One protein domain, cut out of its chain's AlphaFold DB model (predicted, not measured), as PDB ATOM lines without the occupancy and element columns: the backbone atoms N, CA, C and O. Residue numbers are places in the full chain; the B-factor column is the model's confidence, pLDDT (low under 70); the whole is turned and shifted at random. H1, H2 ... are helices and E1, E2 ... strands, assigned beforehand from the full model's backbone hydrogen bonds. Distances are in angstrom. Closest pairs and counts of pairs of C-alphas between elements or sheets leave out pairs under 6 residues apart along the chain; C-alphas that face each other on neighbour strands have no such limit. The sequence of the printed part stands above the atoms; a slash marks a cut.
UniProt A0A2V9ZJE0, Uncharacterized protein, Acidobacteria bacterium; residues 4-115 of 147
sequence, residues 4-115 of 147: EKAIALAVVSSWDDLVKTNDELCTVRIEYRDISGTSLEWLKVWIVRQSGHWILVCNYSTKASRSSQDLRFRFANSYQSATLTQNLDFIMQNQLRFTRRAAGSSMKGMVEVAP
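Overview. This is residues 4 to 115 of the 147 residues of an uncharacterized protein of Acidobacteria bacterium (UniProt A0A2V9ZJE0). One twisted antiparallel sheet of five strands forms a wall, and two helices, H1 and H4, lie side by side over one face of it, two layers with no named helix over the other face. H1 covers the part with E5 and E1, H4 the part with E4 and E3; the short helices H2 and H3 only graze the sheet. The printed part has 112 residues, in the order H1 H2 E1 E2 E3 H3 E4 H4 E5; the sheet's order is E4 E3 E2 E1 E5 and the class is mixed, helices and strands. It is compact, with a radius of gyration of the C-alphas of 13.8 A, and spans 41 by 35 by 20 A.

Arrangement. H1, residues 4 to 12, is on the sheet at a height of 8.6 A, over E5, residues 108 to 113, and only just over E1, residues 26 to 33, with 3 of its 9 C-alphas. On the local plane it runs slantwise to E5 at 39 degrees; the closest C-alphas are those of Ala 8 and Val 113, 6.2 A. H1 touches H4, residues 82 to 93, at a shallow tilt of 13 degrees, opposite ways, closest at the C-alphas of Ala 10 and Asn 87, 5.5 A. H4 is on the same face, at a height of 10.2 A over E3, residues 54 to 61, and E4, residues 73 to 75. E1, E2, residues 42 to 49, and E3 form a meander, each strand the antiparallel neighbour of the one before, with hairpins E1 and E2, and E2 and E3. N 29 and O 46 are 2.8 A apart, and N 45 and O 58 are 2.9 A. Edge strand E5 pairs with E1, N 30 and O 111 at 2.8 A; edge strand E4 pairs with E3, N 74 and O 59 at 2.9 A. H2, residues 15 to 18, and H3, residues 69 to 72, are near H4 and too short for an O i to N i+4 pair; in H1 and H4 every such pair is within hydrogen-bond range.

Along the chain. H1 begins at C-alpha 4, (-45.059, 28.890, 32.720), and is 12.3 A long. E1 measures 23.2 A, E2 23.0 A and E3 20.1 A; E3 bends by 58 degrees at residue 57. H4 is 16.4 A long, and E5, 16.7 A, ends at C-alpha 113, (-47.338, 21.643, 39.793).

Size, cuts and confidence. The C-alphas of Asn 22 and Gly 37 are the two farthest apart, 41.5 A. The printed part has no cut. The link from H4 to E5, residues 94 to 107, is long. The mean pLDDT of the printed part is 83.7, and residues 21 to 24, 35 to 37, 63 to 71 and 102 to 107 are under 70.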
ATOM      1  N   GLU A   4     -44.376  29.904  31.918       89.81
ATOM      2  CA  GLU A   4     -45.059  28.890  32.720       89.81
ATOM      3  C   GLU A   4     -44.082  27.802  33.178       89.81
ATOM      4  O   GLU A   4     -44.098  27.386  34.337       89.81
ATOM      5  N   LYS A   5     -43.172  27.397  32.284       91.69
ATOM      6  CA  LYS A   5     -42.128  26.415  32.587       91.69
ATOM      7  C   LYS A   5     -41.130  26.957  33.609       91.69
ATOM      8  O   LYS A   5     -40.736  26.225  34.511       91.69
ATOM      9  N   ALA A   6     -40.746  28.228  33.504       92.94
ATOM     10  CA  ALA A   6     -39.864  28.859  34.483       92.94
ATOM     11  C   ALA A   6     -40.517  28.938  35.874       92.94
ATOM     12  O   ALA A   6     -39.875  28.603  36.868       92.94
ATOM     13  N   ILE A   7     -41.804  29.303  35.949       92.69
ATOM     14  CA  ILE A   7     -42.566  29.284  37.208       92.69
ATOM     15  C   ILE A   7     -42.635  27.872  37.792       92.69
ATOM     16  O   ILE A   7     -42.394  27.699  38.987       92.69
ATOM     17  N   ALA A   8     -42.937  26.863  36.972       94.81
ATOM     18  CA  ALA A   8     -43.006  25.483  37.439       94.81
ATOM     19  C   ALA A   8     -41.664  25.030  38.038       94.81
ATOM     20  O   ALA A   8     -41.632  24.510  39.150       94.81
ATOM     21  N   LEU A   9     -40.543  25.315  37.366       94.94
ATOM     22  CA  LEU A   9     -39.203  24.989  37.869       94.94
ATOM     23  C   LEU A   9     -38.851  25.750  39.155       94.94
ATOM     24  O   LEU A   9     -38.199  25.185  40.037       94.94
ATOM     25  N   ALA A  10     -39.305  26.998  39.302       94.56
ATOM     26  CA  ALA A  10     -39.140  27.769  40.535       94.56
ATOM     27  C   ALA A  10     -39.855  27.111  41.724       94.56
ATOM     28  O   ALA A  10     -39.284  27.030  42.815       94.56
ATOM     29  N   VAL A  11     -41.072  26.610  41.502       94.88
ATOM     30  CA  VAL A  11     -41.847  25.877  42.509       94.88
ATOM     31  C   VAL A  11     -41.205  24.535  42.831       94.88
ATOM     32  O   VAL A  11     -40.977  24.260  44.003       94.88
ATOM     33  N   VAL A  12     -40.828  23.741  41.823       95.81
ATOM     34  CA  VAL A  12     -40.138  22.456  42.037       95.81
ATOM     35  C   VAL A  12     -38.836  22.654  42.818       95.81
ATOM     36  O   VAL A  12     -38.554  21.905  43.746       95.81
ATOM     37  N   SER A  13     -38.070  23.705  42.510       94.19
ATOM     38  CA  SER A  13     -36.831  24.039  43.233       94.19
ATOM     39  C   SER A  13     -37.050  24.388  44.705       94.19
ATOM     40  O   SER A  13     -36.099  24.349  45.481       94.19
ATOM     41  N   SER A  14     -38.270  24.785  45.060       93.75
ATOM     42  CA  SER A  14     -38.657  25.233  46.399       93.75
ATOM     43  C   SER A  14     -39.586  24.228  47.079       93.75
ATOM     44  O   SER A  14     -40.172  24.548  48.106       93.75
ATOM     45  N   TRP A  15     -39.764  23.037  46.498       93.06
ATOM     46  CA  TRP A  15     -40.807  22.101  46.910       93.06
ATOM     47  C   TRP A  15     -40.703  21.724  48.387       93.06
ATOM     48  O   TRP A  15     -41.704  21.775  49.091       93.06
ATOM     49  N   ASP A  16     -39.493  21.444  48.871       90.88
ATOM     50  CA  ASP A  16     -39.262  21.030  50.261       90.88
ATOM     51  C   ASP A  16     -39.492  22.168  51.278       90.88
ATOM     52  O   ASP A  16     -39.778  21.906  52.445       90.88
ATOM     53  N   ASP A  17     -39.433  23.433  50.838       90.44
ATOM     54  CA  ASP A  17     -39.812  24.587  51.665       90.44
ATOM     55  C   ASP A  17     -41.345  24.753  51.742       90.44
ATOM     56  O   ASP A  17     -41.874  25.356  52.679       90.44
ATOM     57  N   LEU A  18     -42.067  24.262  50.727       89.12
ATOM     58  CA  LEU A  18     -43.507  24.467  50.542       89.12
ATOM     59  C   LEU A  18     -44.350  23.302  51.054       89.12
ATOM     60  O   LEU A  18     -45.412  23.514  51.632       89.12
ATOM     61  N   VAL A  19     -43.903  22.076  50.825       87.12
ATOM     62  CA  VAL A  19     -44.652  20.857  51.115       87.12
ATOM     63  C   VAL A  19     -43.771  19.966  51.967       87.12
ATOM     64  O   VAL A  19     -42.723  19.497  51.522       87.12
ATOM     65  N   LYS A  20     -44.191  19.720  53.209       79.88
ATOM     66  CA  LYS A  20     -43.450  18.826  54.100       79.88
ATOM     67  C   LYS A  20     -43.698  17.377  53.688       79.88
ATOM     68  O   LYS A  20     -44.798  17.021  53.284       79.88
ATOM     69  N   THR A  21     -42.694  16.518  53.851       65.88
ATOM     70  CA  THR A  21     -42.711  15.105  53.419       65.88
ATOM     71  C   THR A  21     -43.847  14.266  54.027       65.88
ATOM     72  O   THR A  21     -44.187  13.223  53.483       65.88
ATOM     73  N   ASN A  22     -44.448  14.730  55.128       64.69
ATOM     74  CA  ASN A  22     -45.548  14.051  55.818       64.69
ATOM     75  C   ASN A  22     -46.938  14.603  55.454       64.69
ATOM     76  O   ASN A  22     -47.929  14.144  56.021       64.69
ATOM     77  N   ASP A  23     -47.022  15.603  54.574       64.00
ATOM     78  CA  ASP A  23     -48.300  16.169  54.160       64.00
ATOM     79  C   ASP A  23     -48.984  15.277  53.110       64.00
ATOM     80  O   ASP A  23     -48.345  14.628  52.281       64.00
ATOM     81  N   GLU A  24     -50.316  15.263  53.170       67.81
ATOM     82  CA  GLU A  24     -51.219  14.692  52.167       67.81
ATOM     83  C   GLU A  24     -50.776  15.061  50.738       67.81
ATOM     84  O   GLU A  24     -50.231  16.146  50.506       67.81
ATOM     85  N   LEU A  25     -51.047  14.180  49.765       81.00
ATOM     86  CA  LEU A  25     -50.825  14.479  48.349       81.00
ATOM     87  C   LEU A  25     -51.444  15.847  48.018       81.00
ATOM     88  O   LEU A  25     -52.642  16.076  48.191       81.00
ATOM     89  N   CYS A  26     -50.607  16.777  47.572       89.94
ATOM     90  CA  CYS A  26     -51.011  18.143  47.285       89.94
ATOM     91  C   CYS A  26     -50.341  18.646  46.011       89.94
ATOM     92  O   CYS A  26     -49.298  18.144  45.587       89.94
ATOM     93  N   THR A  27     -50.964  19.636  45.386       93.31
ATOM     94  CA  THR A  27     -50.407  20.342  44.236       93.31
ATOM     95  C   THR A  27     -50.133  21.787  44.614       93.31
ATOM     96  O   THR A  27     -50.780  22.359  45.494       93.31
ATOM     97  N   VAL A  28     -49.156  22.401  43.957       93.94
ATOM     98  CA  VAL A  28     -48.912  23.837  44.074       93.94
ATOM     99  C   VAL A  28     -49.490  24.513  42.842       93.94
ATOM    100  O   VAL A  28     -49.113  24.208  41.711       93.94
ATOM    101  N   ARG A  29     -50.410  25.451  43.055       94.81
ATOM    102  CA  ARG A  29     -51.062  26.229  42.004       94.81
ATOM    103  C   ARG A  29     -50.583  27.672  42.042       94.81
ATOM    104  O   ARG A  29     -50.605  28.323  43.085       94.81
ATOM    105  N   ILE A  30     -50.201  28.195  40.886       93.44
ATOM    106  CA  ILE A  30     -49.850  29.596  40.692       93.44
ATOM    107  C   ILE A  30     -50.943  30.248  39.862       93.44
ATOM    108  O   ILE A  30     -51.271  29.777  38.775       93.44
ATOM    109  N   GLU A  31     -51.486  31.348  40.367       92.56
ATOM    110  CA  GLU A  31     -52.472  32.162  39.667       92.56
ATOM    111  C   GLU A  31     -51.901  33.539  39.357       92.56
ATOM    112  O   GLU A  31     -51.323  34.190  40.229       92.56
ATOM    113  N   TYR A  32     -52.113  34.014  38.133       89.69
ATOM    114  CA  TYR A  32     -51.720  35.356  37.720       89.69
ATOM    115  C   TYR A  32     -52.712  35.937  36.714       89.69
ATOM    116  O   TYR A  32     -53.497  35.225  36.084       89.69
ATOM    117  N   ARG A  33     -52.690  37.260  36.561       82.50
ATOM    118  CA  ARG A  33     -53.500  37.948  35.552       82.50
ATOM    119  C   ARG A  33     -52.768  37.953  34.221       82.50
ATOM    120  O   ARG A  33     -51.756  38.628  34.104       82.50
ATOM    121  N   ASP A  34     -53.297  37.258  33.230       74.75
ATOM    122  CA  ASP A  34     -52.686  37.161  31.909       74.75
ATOM    123  C   ASP A  34     -53.388  38.097  30.922       74.75
ATOM    124  O   ASP A  34     -54.426  37.764  30.358       74.75
ATOM    125  N   ILE A  35     -52.864  39.316  30.778       69.81
ATOM    126  CA  ILE A  35     -53.333  40.275  29.773       69.81
ATOM    127  C   ILE A  35     -52.286  40.342  28.661       69.81
ATOM    128  O   ILE A  35     -51.138  40.736  28.905       69.81
ATOM    129  N   SER A  36     -52.699  39.996  27.439       68.88
ATOM    130  CA  SER A  36     -51.873  40.053  26.230       68.88
ATOM    131  C   SER A  36     -51.076  41.352  26.129       68.88
ATOM    132  O   SER A  36     -51.625  42.443  26.259       68.88
ATOM    133  N   GLY A  37     -49.773  41.229  25.869       66.38
ATOM    134  CA  GLY A  37     -48.891  42.375  25.633       66.38
ATOM    135  C   GLY A  37     -48.475  43.155  26.883       66.38
ATOM    136  O   GLY A  37     -47.742  44.130  26.757       66.38
ATOM    137  N   THR A  38     -48.883  42.731  28.084       73.50
ATOM    138  CA  THR A  38     -48.483  43.384  29.340       73.50
ATOM    139  C   THR A  38     -47.674  42.451  30.238       73.50
ATOM    140  O   THR A  38     -47.870  41.233  30.256       73.50
ATOM    141  N   SER A  39     -46.727  43.027  30.982       78.81
ATOM    142  CA  SER A  39     -46.029  42.298  32.043       78.81
ATOM    143  C   SER A  39     -46.975  42.045  33.215       78.81
ATOM    144  O   SER A  39     -47.781  42.901  33.573       78.81
ATOM    145  N   LEU A  40     -46.845  40.881  33.843       83.62
ATOM    146  CA  LEU A  40     -47.578  40.527  35.046       83.62
ATOM    147  C   LEU A  40     -47.289  41.509  36.171       83.62
ATOM    148  O   LEU A  40     -46.140  41.737  36.560       83.62
ATOM    149  N   GLU A  41     -48.371  42.021  36.740       82.19
ATOM    150  CA  GLU A  41     -48.327  42.913  37.892       82.19
ATOM    151  C   GLU A  41     -48.333  42.155  39.223       82.19
ATOM    152  O   GLU A  41     -47.876  42.667  40.250       82.19
ATOM    153  N   TRP A  42     -48.897  40.947  39.219       86.44
ATOM    154  CA  TRP A  42     -49.076  40.135  40.411       86.44
ATOM    155  C   TRP A  42     -49.170  38.642  40.087       86.44
ATOM    156  O   TRP A  42     -49.608  38.251  39.002       86.44
ATOM    157  N   LEU A  43     -48.808  37.822  41.071       90.81
ATOM    158  CA  LEU A  43     -49.066  36.383  41.105       90.81
ATOM    159  C   LEU A  43     -49.413  35.952  42.540       90.81
ATOM    160  O   LEU A  43     -49.034  36.609  43.514       90.81
ATOM    161  N   LYS A  44     -50.123  34.836  42.675       93.94
ATOM    162  CA  LYS A  44     -50.381  34.160  43.951       93.94
ATOM    163  C   LYS A  44     -49.965  32.705  43.851       93.94
ATOM    164  O   LYS A  44     -50.228  32.072  42.833       93.94
ATOM    165  N   VAL A  45     -49.361  32.191  44.913       94.81
ATOM    166  CA  VAL A  45     -48.978  30.786  45.047       94.81
ATOM    167  C   VAL A  45     -49.853  30.145  46.113       94.81
ATOM    168  O   VAL A  45     -49.983  30.668  47.221       94.81
ATOM    169  N   TRP A  46     -50.437  29.008  45.772       95.31
ATOM    170  CA  TRP A  46     -51.367  28.253  46.595       95.31
ATOM    171  C   TRP A  46     -50.901  26.809  46.706       95.31
ATOM    172  O   TRP A  46     -50.420  26.246  45.728       95.31
ATOM    173  N   ILE A  47     -51.107  26.197  47.864       93.38
ATOM    174  CA  ILE A  47     -51.113  24.740  48.003       93.38
ATOM    175  C   ILE A  47     -52.565  24.286  47.954       93.38
ATOM    176  O   ILE A  47     -53.409  24.816  48.678       93.38
ATOM    177  N   VAL A  48     -52.848  23.312  47.102       92.31
ATOM    178  CA  VAL A  48     -54.155  22.677  46.959       92.31
ATOM    179  C   VAL A  48     -54.032  21.255  47.489       92.31
ATOM    180  O   VAL A  48     -53.309  20.429  46.932       92.31
ATOM    181  N   ARG A  49     -54.708  20.978  48.603       89.94
ATOM    182  CA  ARG A  49     -54.753  19.642  49.211       89.94
ATOM    183  C   ARG A  49     -55.809  18.774  48.532       89.94
ATOM    184  O   ARG A  49     -56.778  19.302  47.987       89.94
ATOM    185  N   GLN A  50     -55.662  17.453  48.618       83.94
ATOM    186  CA  GLN A  50     -56.652  16.501  48.097       83.94
ATOM    187  C   GLN A  50     -58.046  16.665  48.715       83.94
ATOM    188  O   GLN A  50     -59.040  16.524  48.009       83.94
ATOM    189  N   SER A  51     -58.124  17.084  49.980       83.38
ATOM    190  CA  SER A  51     -59.365  17.532  50.635       83.38
ATOM    191  C   SER A  51     -60.084  18.709  49.946       83.38
ATOM    192  O   SER A  51     -61.175  19.092  50.362       83.38
ATOM    193  N   GLY A  52     -59.494  19.318  48.913       83.38
ATOM    194  CA  GLY A  52     -60.042  20.478  48.207       83.38
ATOM    195  C   GLY A  52     -59.763  21.805  48.910       83.38
ATOM    196  O   GLY A  52     -60.220  22.849  48.452       83.38
ATOM    197  N   HIS A  53     -58.999  21.790  50.006       87.62
ATOM    198  CA  HIS A  53     -58.610  22.990  50.742       87.62
ATOM    199  C   HIS A  53     -57.456  23.713  50.045       87.62
ATOM    200  O   HIS A  53     -56.458  23.099  49.664       87.62
ATOM    201  N   TRP A  54     -57.589  25.034  49.910       91.88
ATOM    202  CA  TRP A  54     -56.582  25.896  49.297       91.88
ATOM    203  C   TRP A  54     -55.925  26.753  50.367       91.88
ATOM    204  O   TRP A  54     -56.594  27.481  51.100       91.88
ATOM    205  N   ILE A  55     -54.603  26.686  50.436       92.81
ATOM    206  CA  ILE A  55     -53.805  27.407  51.420       92.81
ATOM    207  C   ILE A  55     -52.927  28.402  50.673       92.81
ATOM    208  O   ILE A  55     -52.131  28.021  49.815       92.81
ATOM    209  N   LEU A  56     -53.077  29.691  50.984       94.19
ATOM    210  CA  LEU A  56     -52.226  30.728  50.405       94.19
ATOM    211  C   LEU A  56     -50.806  30.587  50.958       94.19
ATOM    212  O   LEU A  56     -50.606  30.689  52.167       94.19
ATOM    213  N   VAL A  57     -49.828  30.410  50.077       93.50
ATOM    214  CA  VAL A  57     -48.406  30.396  50.443       93.50
ATOM    215  C   VAL A  57     -47.872  31.815  50.433       93.50
ATOM    216  O   VAL A  57     -47.376  32.311  51.441       93.50
ATOM    217  N   CYS A  58     -47.983  32.487  49.288       92.81
ATOM    218  CA  CYS A  58     -47.535  33.859  49.142       92.81
ATOM    219  C   CYS A  58     -48.254  34.581  48.004       92.81
ATOM    220  O   CYS A  58     -48.822  33.975  47.092       92.81
ATOM    221  N   ASN A  59     -48.210  35.905  48.063       91.50
ATOM    222  CA  ASN A  59     -48.462  36.759  46.916       91.50
ATOM    223  C   ASN A  59     -47.178  37.491  46.530       91.50
ATOM    224  O   ASN A  59     -46.347  37.796  47.388       91.50
ATOM    225  N   TYR A  60     -47.044  37.766  45.237       89.12
ATOM    226  CA  TYR A  60     -46.012  38.644  44.721       89.12
ATOM    227  C   TYR A  60     -46.620  39.771  43.891       89.12
ATOM    228  O   TYR A  60     -47.559  39.537  43.126       89.12
ATOM    229  N   SER A  61     -46.079  40.984  44.018       85.44
ATOM    230  CA  SER A  61     -46.456  42.131  43.192       85.44
ATOM    231  C   SER A  61     -45.254  42.945  42.720       85.44
ATOM    232  O   SER A  61     -44.398  43.336  43.511       85.44
ATOM    233  N   THR A  62     -45.244  43.281  41.427       76.75
ATOM    234  CA  THR A  62     -44.253  44.185  40.817       76.75
ATOM    235  C   THR A  62     -44.572  45.665  41.046       76.75
ATOM    236  O   THR A  62     -43.713  46.510  40.804       76.75
ATOM    237  N   LYS A  63     -45.785  45.998  41.524       69.31
ATOM    238  CA  LYS A  63     -46.203  47.380  41.835       69.31
ATOM    239  C   LYS A  63     -45.613  47.914  43.135       69.31
ATOM    240  O   LYS A  63     -45.611  49.123  43.352       69.31
ATOM    241  N   ALA A  64     -45.126  47.035  44.005       61.62
ATOM    242  CA  ALA A  64     -44.385  47.453  45.180       61.62
ATOM    243  C   ALA A  64     -43.068  48.125  44.755       61.62
ATOM    244  O   ALA A  64     -42.399  47.661  43.830       61.62
ATOM    245  N   SER A  65     -42.722  49.237  45.417       55.19
ATOM    246  CA  SER A  65     -41.529  50.040  45.117       55.19
ATOM    247  C   SER A  65     -40.303  49.162  44.859       55.19
ATOM    248  O   SER A  65     -40.039  48.204  45.591       55.19
ATOM    249  N   ARG A  66     -39.504  49.515  43.840       54.69
ATOM    250  CA  ARG A  66     -38.310  48.744  43.465       54.69
ATOM    251  C   ARG A  66     -37.308  48.584  44.618       54.69
ATOM    252  O   ARG A  66     -36.495  47.670  44.553       54.69
ATOM    253  N   SER A  67     -37.385  49.431  45.644       55.38
ATOM    254  CA  SER A  67     -36.427  49.533  46.746       55.38
ATOM    255  C   SER A  67     -36.555  48.490  47.865       55.38
ATOM    256  O   SER A  67     -35.703  48.486  48.745       55.38
ATOM    257  N   SER A  68     -37.560  47.605  47.878       59.78
ATOM    258  CA  SER A  68     -37.684  46.588  48.944       59.78
ATOM    259  C   SER A  68     -38.314  45.282  48.456       59.78
ATOM    260  O   SER A  68     -39.485  45.235  48.083       59.78
ATOM    261  N   GLN A  69     -37.531  44.196  48.478       59.03
ATOM    262  CA  GLN A  69     -38.016  42.839  48.183       59.03
ATOM    263  C   GLN A  69     -39.130  42.406  49.150       59.03
ATOM    264  O   GLN A  69     -40.096  41.781  48.711       59.03
ATOM    265  N   ASP A  70     -39.061  42.843  50.411       60.31
ATOM    266  CA  ASP A  70     -40.074  42.580  51.445       60.31
ATOM    267  C   ASP A  70     -41.449  43.182  51.126       60.31
ATOM    268  O   ASP A  70     -42.471  42.707  51.612       60.31
ATOM    269  N   LEU A  71     -41.511  44.222  50.287       62.12
ATOM    270  CA  LEU A  71     -42.792  44.772  49.842       62.12
ATOM    271  C   LEU A  71     -43.369  44.009  48.649       62.12
ATOM    272  O   LEU A  71     -44.581  44.071  48.424       62.12
ATOM    273  N   ARG A  72     -42.522  43.306  47.884       77.31
ATOM    274  CA  ARG A  72     -42.940  42.552  46.698       77.31
ATOM    275  C   ARG A  72     -43.477  41.184  47.056       77.31
ATOM    276  O   ARG A  72     -44.436  40.779  46.419       77.31
ATOM    277  N   PHE A  73     -42.901  40.502  48.047       83.94
ATOM    278  CA  PHE A  73     -43.392  39.214  48.539       83.94
ATOM    279  C   PHE A  73     -44.125  39.369  49.859       83.94
ATOM    280  O   PHE A  73     -43.589  39.918  50.815       83.94
ATOM    281  N   ARG A  74     -45.319  38.787  49.956       88.38
ATOM    282  CA  ARG A  74     -45.974  38.573  51.249       88.38
ATOM    283  C   ARG A  74     -46.329  37.110  51.392       88.38
ATOM    284  O   ARG A  74     -47.259  36.630  50.739       88.38
ATOM    285  N   PHE A  75     -45.576  36.413  52.234       89.94
ATOM    286  CA  PHE A  75     -45.931  35.069  52.660       89.94
ATOM    287  C   PHE A  75     -47.106  35.100  53.641       89.94
ATOM    288  O   PHE A  75     -47.328  36.081  54.351       89.94
ATOM    289  N   ALA A  76     -47.874  34.019  53.653       89.81
ATOM    290  CA  ALA A  76     -49.008  33.793  54.537       89.81
ATOM    291  C   ALA A  76     -48.864  32.427  55.221       89.81
ATOM    292  O   ALA A  76     -48.014  31.627  54.845       89.81
ATOM    293  N   ASN A  77     -49.694  32.155  56.232       87.81
ATOM    294  CA  ASN A  77     -49.790  30.841  56.887       87.81
ATOM    295  C   ASN A  77     -48.447  30.272  57.397       87.81
ATOM    296  O   ASN A  77     -48.236  29.064  57.386       87.81
ATOM    297  N   SER A  78     -47.548  31.149  57.857       87.25
ATOM    298  CA  SER A  78     -46.198  30.804  58.341       87.25
ATOM    299  C   SER A  78     -45.275  30.166  57.295       87.25
ATOM    300  O   SER A  78     -44.226  29.630  57.653       87.25
ATOM    301  N   TYR A  79     -45.635  30.228  56.010       89.56
ATOM    302  CA  TYR A  79     -44.736  29.821  54.939       89.56
ATOM    303  C   TYR A  79     -43.576  30.801  54.804       89.56
ATOM    304  O   TYR A  79     -43.716  32.003  55.015       89.56
ATOM    305  N   GLN A  80     -42.433  30.271  54.395       90.69
ATOM    306  CA  GLN A  80     -41.272  31.046  53.988       90.69
ATOM    307  C   GLN A  80     -40.435  30.191  53.043       90.69
ATOM    308  O   GLN A  80     -40.286  28.992  53.254       90.69
ATOM    309  N   SER A  81     -39.884  30.799  51.998       91.75
ATOM    310  CA  SER A  81     -38.920  30.128  51.130       91.75
ATOM    311  C   SER A  81     -38.019  31.163  50.478       91.75
ATOM    312  O   SER A  81     -38.455  31.964  49.644       91.75
ATOM    313  N   ALA A  82     -36.739  31.142  50.853       91.00
ATOM    314  CA  ALA A  82     -35.729  31.981  50.218       91.00
ATOM    315  C   ALA A  82     -35.552  31.592  48.743       91.00
ATOM    316  O   ALA A  82     -35.448  32.467  47.882       91.00
ATOM    317  N   THR A  83     -35.595  30.288  48.447       91.12
ATOM    318  CA  THR A  83     -35.485  29.758  47.084       91.12
ATOM    319  C   THR A  83     -36.622  30.268  46.200       91.12
ATOM    320  O   THR A  83     -36.368  30.802  45.118       91.12
ATOM    321  N   LEU A  84     -37.869  30.180  46.677       92.25
ATOM    322  CA  LEU A  84     -39.032  30.633  45.917       92.25
ATOM    323  C   LEU A  84     -38.972  32.141  45.679       92.25
ATOM    324  O   LEU A  84     -39.230  32.598  44.567       92.25
ATOM    325  N   THR A  85     -38.594  32.897  46.711       90.81
ATOM    326  CA  THR A  85     -38.459  34.357  46.657       90.81
ATOM    327  C   THR A  85     -37.475  34.776  45.568       90.81
ATOM    328  O   THR A  85     -37.821  35.553  44.684       90.81
ATOM    329  N   GLN A  86     -36.260  34.222  45.582       89.31
ATOM    330  CA  GLN A  86     -35.215  34.566  44.613       89.31
ATOM    331  C   GLN A  86     -35.624  34.213  43.180       89.31
ATOM    332  O   GLN A  86     -35.496  35.036  42.271       89.31
ATOM    333  N   ASN A  87     -36.153  33.004  42.989       91.62
ATOM    334  CA  ASN A  87     -36.547  32.507  41.677       91.62
ATOM    335  C   ASN A  87     -37.698  33.329  41.082       91.62
ATOM    336  O   ASN A  87     -37.609  33.782  39.939       91.62
ATOM    337  N   LEU A  88     -38.766  33.550  41.854       90.50
ATOM    338  CA  LEU A  88     -39.917  34.320  41.387       90.50
ATOM    339  C   LEU A  88     -39.567  35.796  41.170       90.50
ATOM    340  O   LEU A  88     -40.025  36.362  40.180       90.50
ATOM    341  N   ASP A  89     -38.731  36.413  42.014       88.75
ATOM    342  CA  ASP A  89     -38.332  37.814  41.818       88.75
ATOM    343  C   ASP A  89     -37.589  37.993  40.496       88.75
ATOM    344  O   ASP A  89     -37.886  38.906  39.728       88.75
ATOM    345  N   PHE A  90     -36.655  37.094  40.186       87.25
ATOM    346  CA  PHE A  90     -35.947  37.143  38.915       87.25
ATOM    347  C   PHE A  90     -36.886  36.923  37.737       87.25
ATOM    348  O   PHE A  90     -36.839  37.707  36.790       87.25
ATOM    349  N   ILE A  91     -37.735  35.888  37.781       90.25
ATOM    350  CA  ILE A  91     -38.678  35.586  36.696       90.25
ATOM    351  C   ILE A  91     -39.562  36.807  36.424       90.25
ATOM    352  O   ILE A  91     -39.712  37.231  35.277       90.25
ATOM    353  N   MET A  92     -40.088  37.418  37.483       87.25
ATOM    354  CA  MET A  92     -40.999  38.554  37.393       87.25
ATOM    355  C   MET A  92     -40.314  39.866  37.005       87.25
ATOM    356  O   MET A  92     -40.952  40.704  36.366       87.25
ATOM    357  N   GLN A  93     -39.033  40.053  37.329       85.44
ATOM    358  CA  GLN A  93     -38.245  41.196  36.850       85.44
ATOM    359  C   GLN A  93     -37.736  41.014  35.414       85.44
ATOM    360  O   GLN A  93     -37.432  41.995  34.740       85.44
ATOM    361  N   ASN A  94     -37.673  39.776  34.923       86.31
ATOM    362  CA  ASN A  94     -37.115  39.430  33.619       86.31
ATOM    363  C   ASN A  94     -38.156  38.817  32.672       86.31
ATOM    364  O   ASN A  94     -37.806  38.014  31.810       86.31
ATOM    365  N   GLN A  95     -39.430  39.197  32.798       86.75
ATOM    366  CA  GLN A  95     -40.531  38.582  32.040       86.75
ATOM    367  C   GLN A  95     -40.317  38.598  30.521       86.75
ATOM    368  O   GLN A  95     -40.681  37.641  29.848       86.75
ATOM    369  N   LEU A  96     -39.655  39.634  29.990       84.88
ATOM    370  CA  LEU A  96     -39.333  39.761  28.562       84.88
ATOM    371  C   LEU A  96     -38.335  38.704  28.050       84.88
ATOM    372  O   LEU A  96     -38.246  38.485  26.846       84.88
ATOM    373  N   ARG A  97     -37.586  38.036  28.938       87.31
ATOM    374  CA  ARG A  97     -36.678  36.930  28.579       87.31
ATOM    375  C   ARG A  97     -37.417  35.604  28.382       87.31
ATOM    376  O   ARG A  97     -36.817  34.640  27.900       87.31
ATOM    377  N   PHE A  98     -38.693  35.537  28.756       86.44
ATOM    378  CA  PHE A  98     -39.514  34.341  28.640       86.44
ATOM    379  C   PHE A  98     -40.532  34.498  27.521       86.44
ATOM    380  O   PHE A  98     -41.160  35.541  27.355       86.44
ATOM    381  N   THR A  99     -40.725  33.427  26.759       86.19
ATOM    382  CA  THR A  99     -41.796  33.382  25.769       86.19
ATOM    383  C   THR A  99     -43.119  33.198  26.500       86.19
ATOM    384  O   THR A  99     -43.256  32.291  27.324       86.19
ATOM    385  N   ARG A 100     -44.088  34.064  26.211       79.19
ATOM    386  CA  ARG A 100     -45.463  33.921  26.692       79.19
ATOM    387  C   ARG A 100     -46.230  33.065  25.700       79.19
ATOM    388  O   ARG A 100     -46.108  33.286  24.492       79.19
ATOM    389  N   ARG A 101     -47.024  32.112  26.186       72.25
ATOM    390  CA  ARG A 101     -48.048  31.510  25.328       72.25
ATOM    391  C   ARG A 101     -49.024  32.602  24.902       72.25
ATOM    392  O   ARG A 101     -49.238  33.563  25.639       72.25
ATOM    393  N   ALA A 102     -49.572  32.482  23.695       64.62
ATOM    394  CA  ALA A 102     -50.632  33.380  23.264       64.62
ATOM    395  C   ALA A 102     -51.754  33.308  24.305       64.62
ATOM    396  O   ALA A 102     -52.227  32.209  24.607       64.62
ATOM    397  N   ALA A 103     -52.120  34.451  24.890       61.97
ATOM    398  CA  ALA A 103     -53.164  34.465  25.899       61.97
ATOM    399  C   ALA A 103     -54.440  33.897  25.266       61.97
ATOM    400  O   ALA A 103     -54.846  34.313  24.176       61.97
ATOM    401  N   GLY A 104     -55.036  32.908  25.928       60.59
ATOM    402  CA  GLY A 104     -56.348  32.404  25.543       60.59
ATOM    403  C   GLY A 104     -57.431  33.465  25.761       60.59
ATOM    404  O   GLY A 104     -57.168  34.601  26.145       60.59
ATOM    405  N   SER A 105     -58.694  33.082  25.587       59.09
ATOM    406  CA  SER A 105     -59.843  33.957  25.865       59.09
ATOM    407  C   SER A 105     -59.979  34.368  27.343       59.09
ATOM    408  O   SER A 105     -60.777  35.246  27.668       59.09
ATOM    409  N   SER A 106     -59.210  33.760  28.253       64.44
ATOM    410  CA  SER A 106     -59.218  34.055  29.685       64.44
ATOM    411  C   SER A 106     -58.109  35.027  30.090       64.44
ATOM    412  O   SER A 106     -56.930  34.730  29.934       64.44
ATOM    413  N   MET A 107     -58.473  36.117  30.772       69.75
ATOM    414  CA  MET A 107     -57.525  37.072  31.380       69.75
ATOM    415  C   MET A 107     -56.784  36.526  32.623       69.75
ATOM    416  O   MET A 107     -56.163  37.282  33.378       69.75
ATOM    417  N   LYS A 108     -56.900  35.225  32.905       76.62
ATOM    418  CA  LYS A 108     -56.320  34.556  34.071       76.62
ATOM    419  C   LYS A 108     -55.454  33.402  33.583       76.62
ATOM    420  O   LYS A 108     -55.962  32.482  32.951       76.62
ATOM    421  N   GLY A 109     -54.165  33.474  33.892       84.50
ATOM    422  CA  GLY A 109     -53.219  32.394  33.662       84.50
ATOM    423  C   GLY A 109     -53.050  31.553  34.921       84.50
ATOM    424  O   GLY A 109     -53.226  32.033  36.049       84.50
ATOM    425  N   MET A 110     -52.742  30.277  34.718       89.25
ATOM    426  CA  MET A 110     -52.631  29.306  35.794       89.25
ATOM    427  C   MET A 110     -51.563  28.270  35.472       89.25
ATOM    428  O   MET A 110     -51.533  27.724  34.371       89.25
ATOM    429  N   VAL A 111     -50.718  27.980  36.456       92.12
ATOM    430  CA  VAL A 111     -49.751  26.880  36.414       92.12
ATOM    431  C   VAL A 111     -50.036  25.974  37.598       92.12
ATOM    432  O   VAL A 111     -50.223  26.456  38.712       92.12
ATOM    433  N   GLU A 112     -50.078  24.671  37.365       93.19
ATOM    434  CA  GLU A 112     -50.268  23.671  38.410       93.19
ATOM    435  C   GLU A 112     -49.087  22.706  38.403       93.19
ATOM    436  O   GLU A 112     -48.670  22.228  37.348       93.19
ATOM    437  N   VAL A 113     -48.523  22.471  39.582       94.19
ATOM    438  CA  VAL A 113     -47.338  21.643  39.793       94.19
ATOM    439  C   VAL A 113     -47.716  20.516  40.743       94.19
ATOM    440  O   VAL A 113     -48.058  20.753  41.903       94.19
ATOM    441  N   ALA A 114     -47.681  19.291  40.230       92.75
ATOM    442  CA  ALA A 114     -47.855  18.079  41.017       92.75
ATOM    443  C   ALA A 114     -46.587  17.765  41.837       92.75
ATOM    444  O   ALA A 114     -45.537  18.360  41.571       92.75
ATOM    445  N   PRO A 115     -46.650  16.832  42.808       92.31
ATOM    446  CA  PRO A 115     -45.465  16.366  43.517       92.31
ATOM    447  C   PRO A 115     -44.352  15.959  42.539       92.31
ATOM    448  O   PRO A 115     -44.581  15.080  41.704       92.31
TER     449      PRO A 115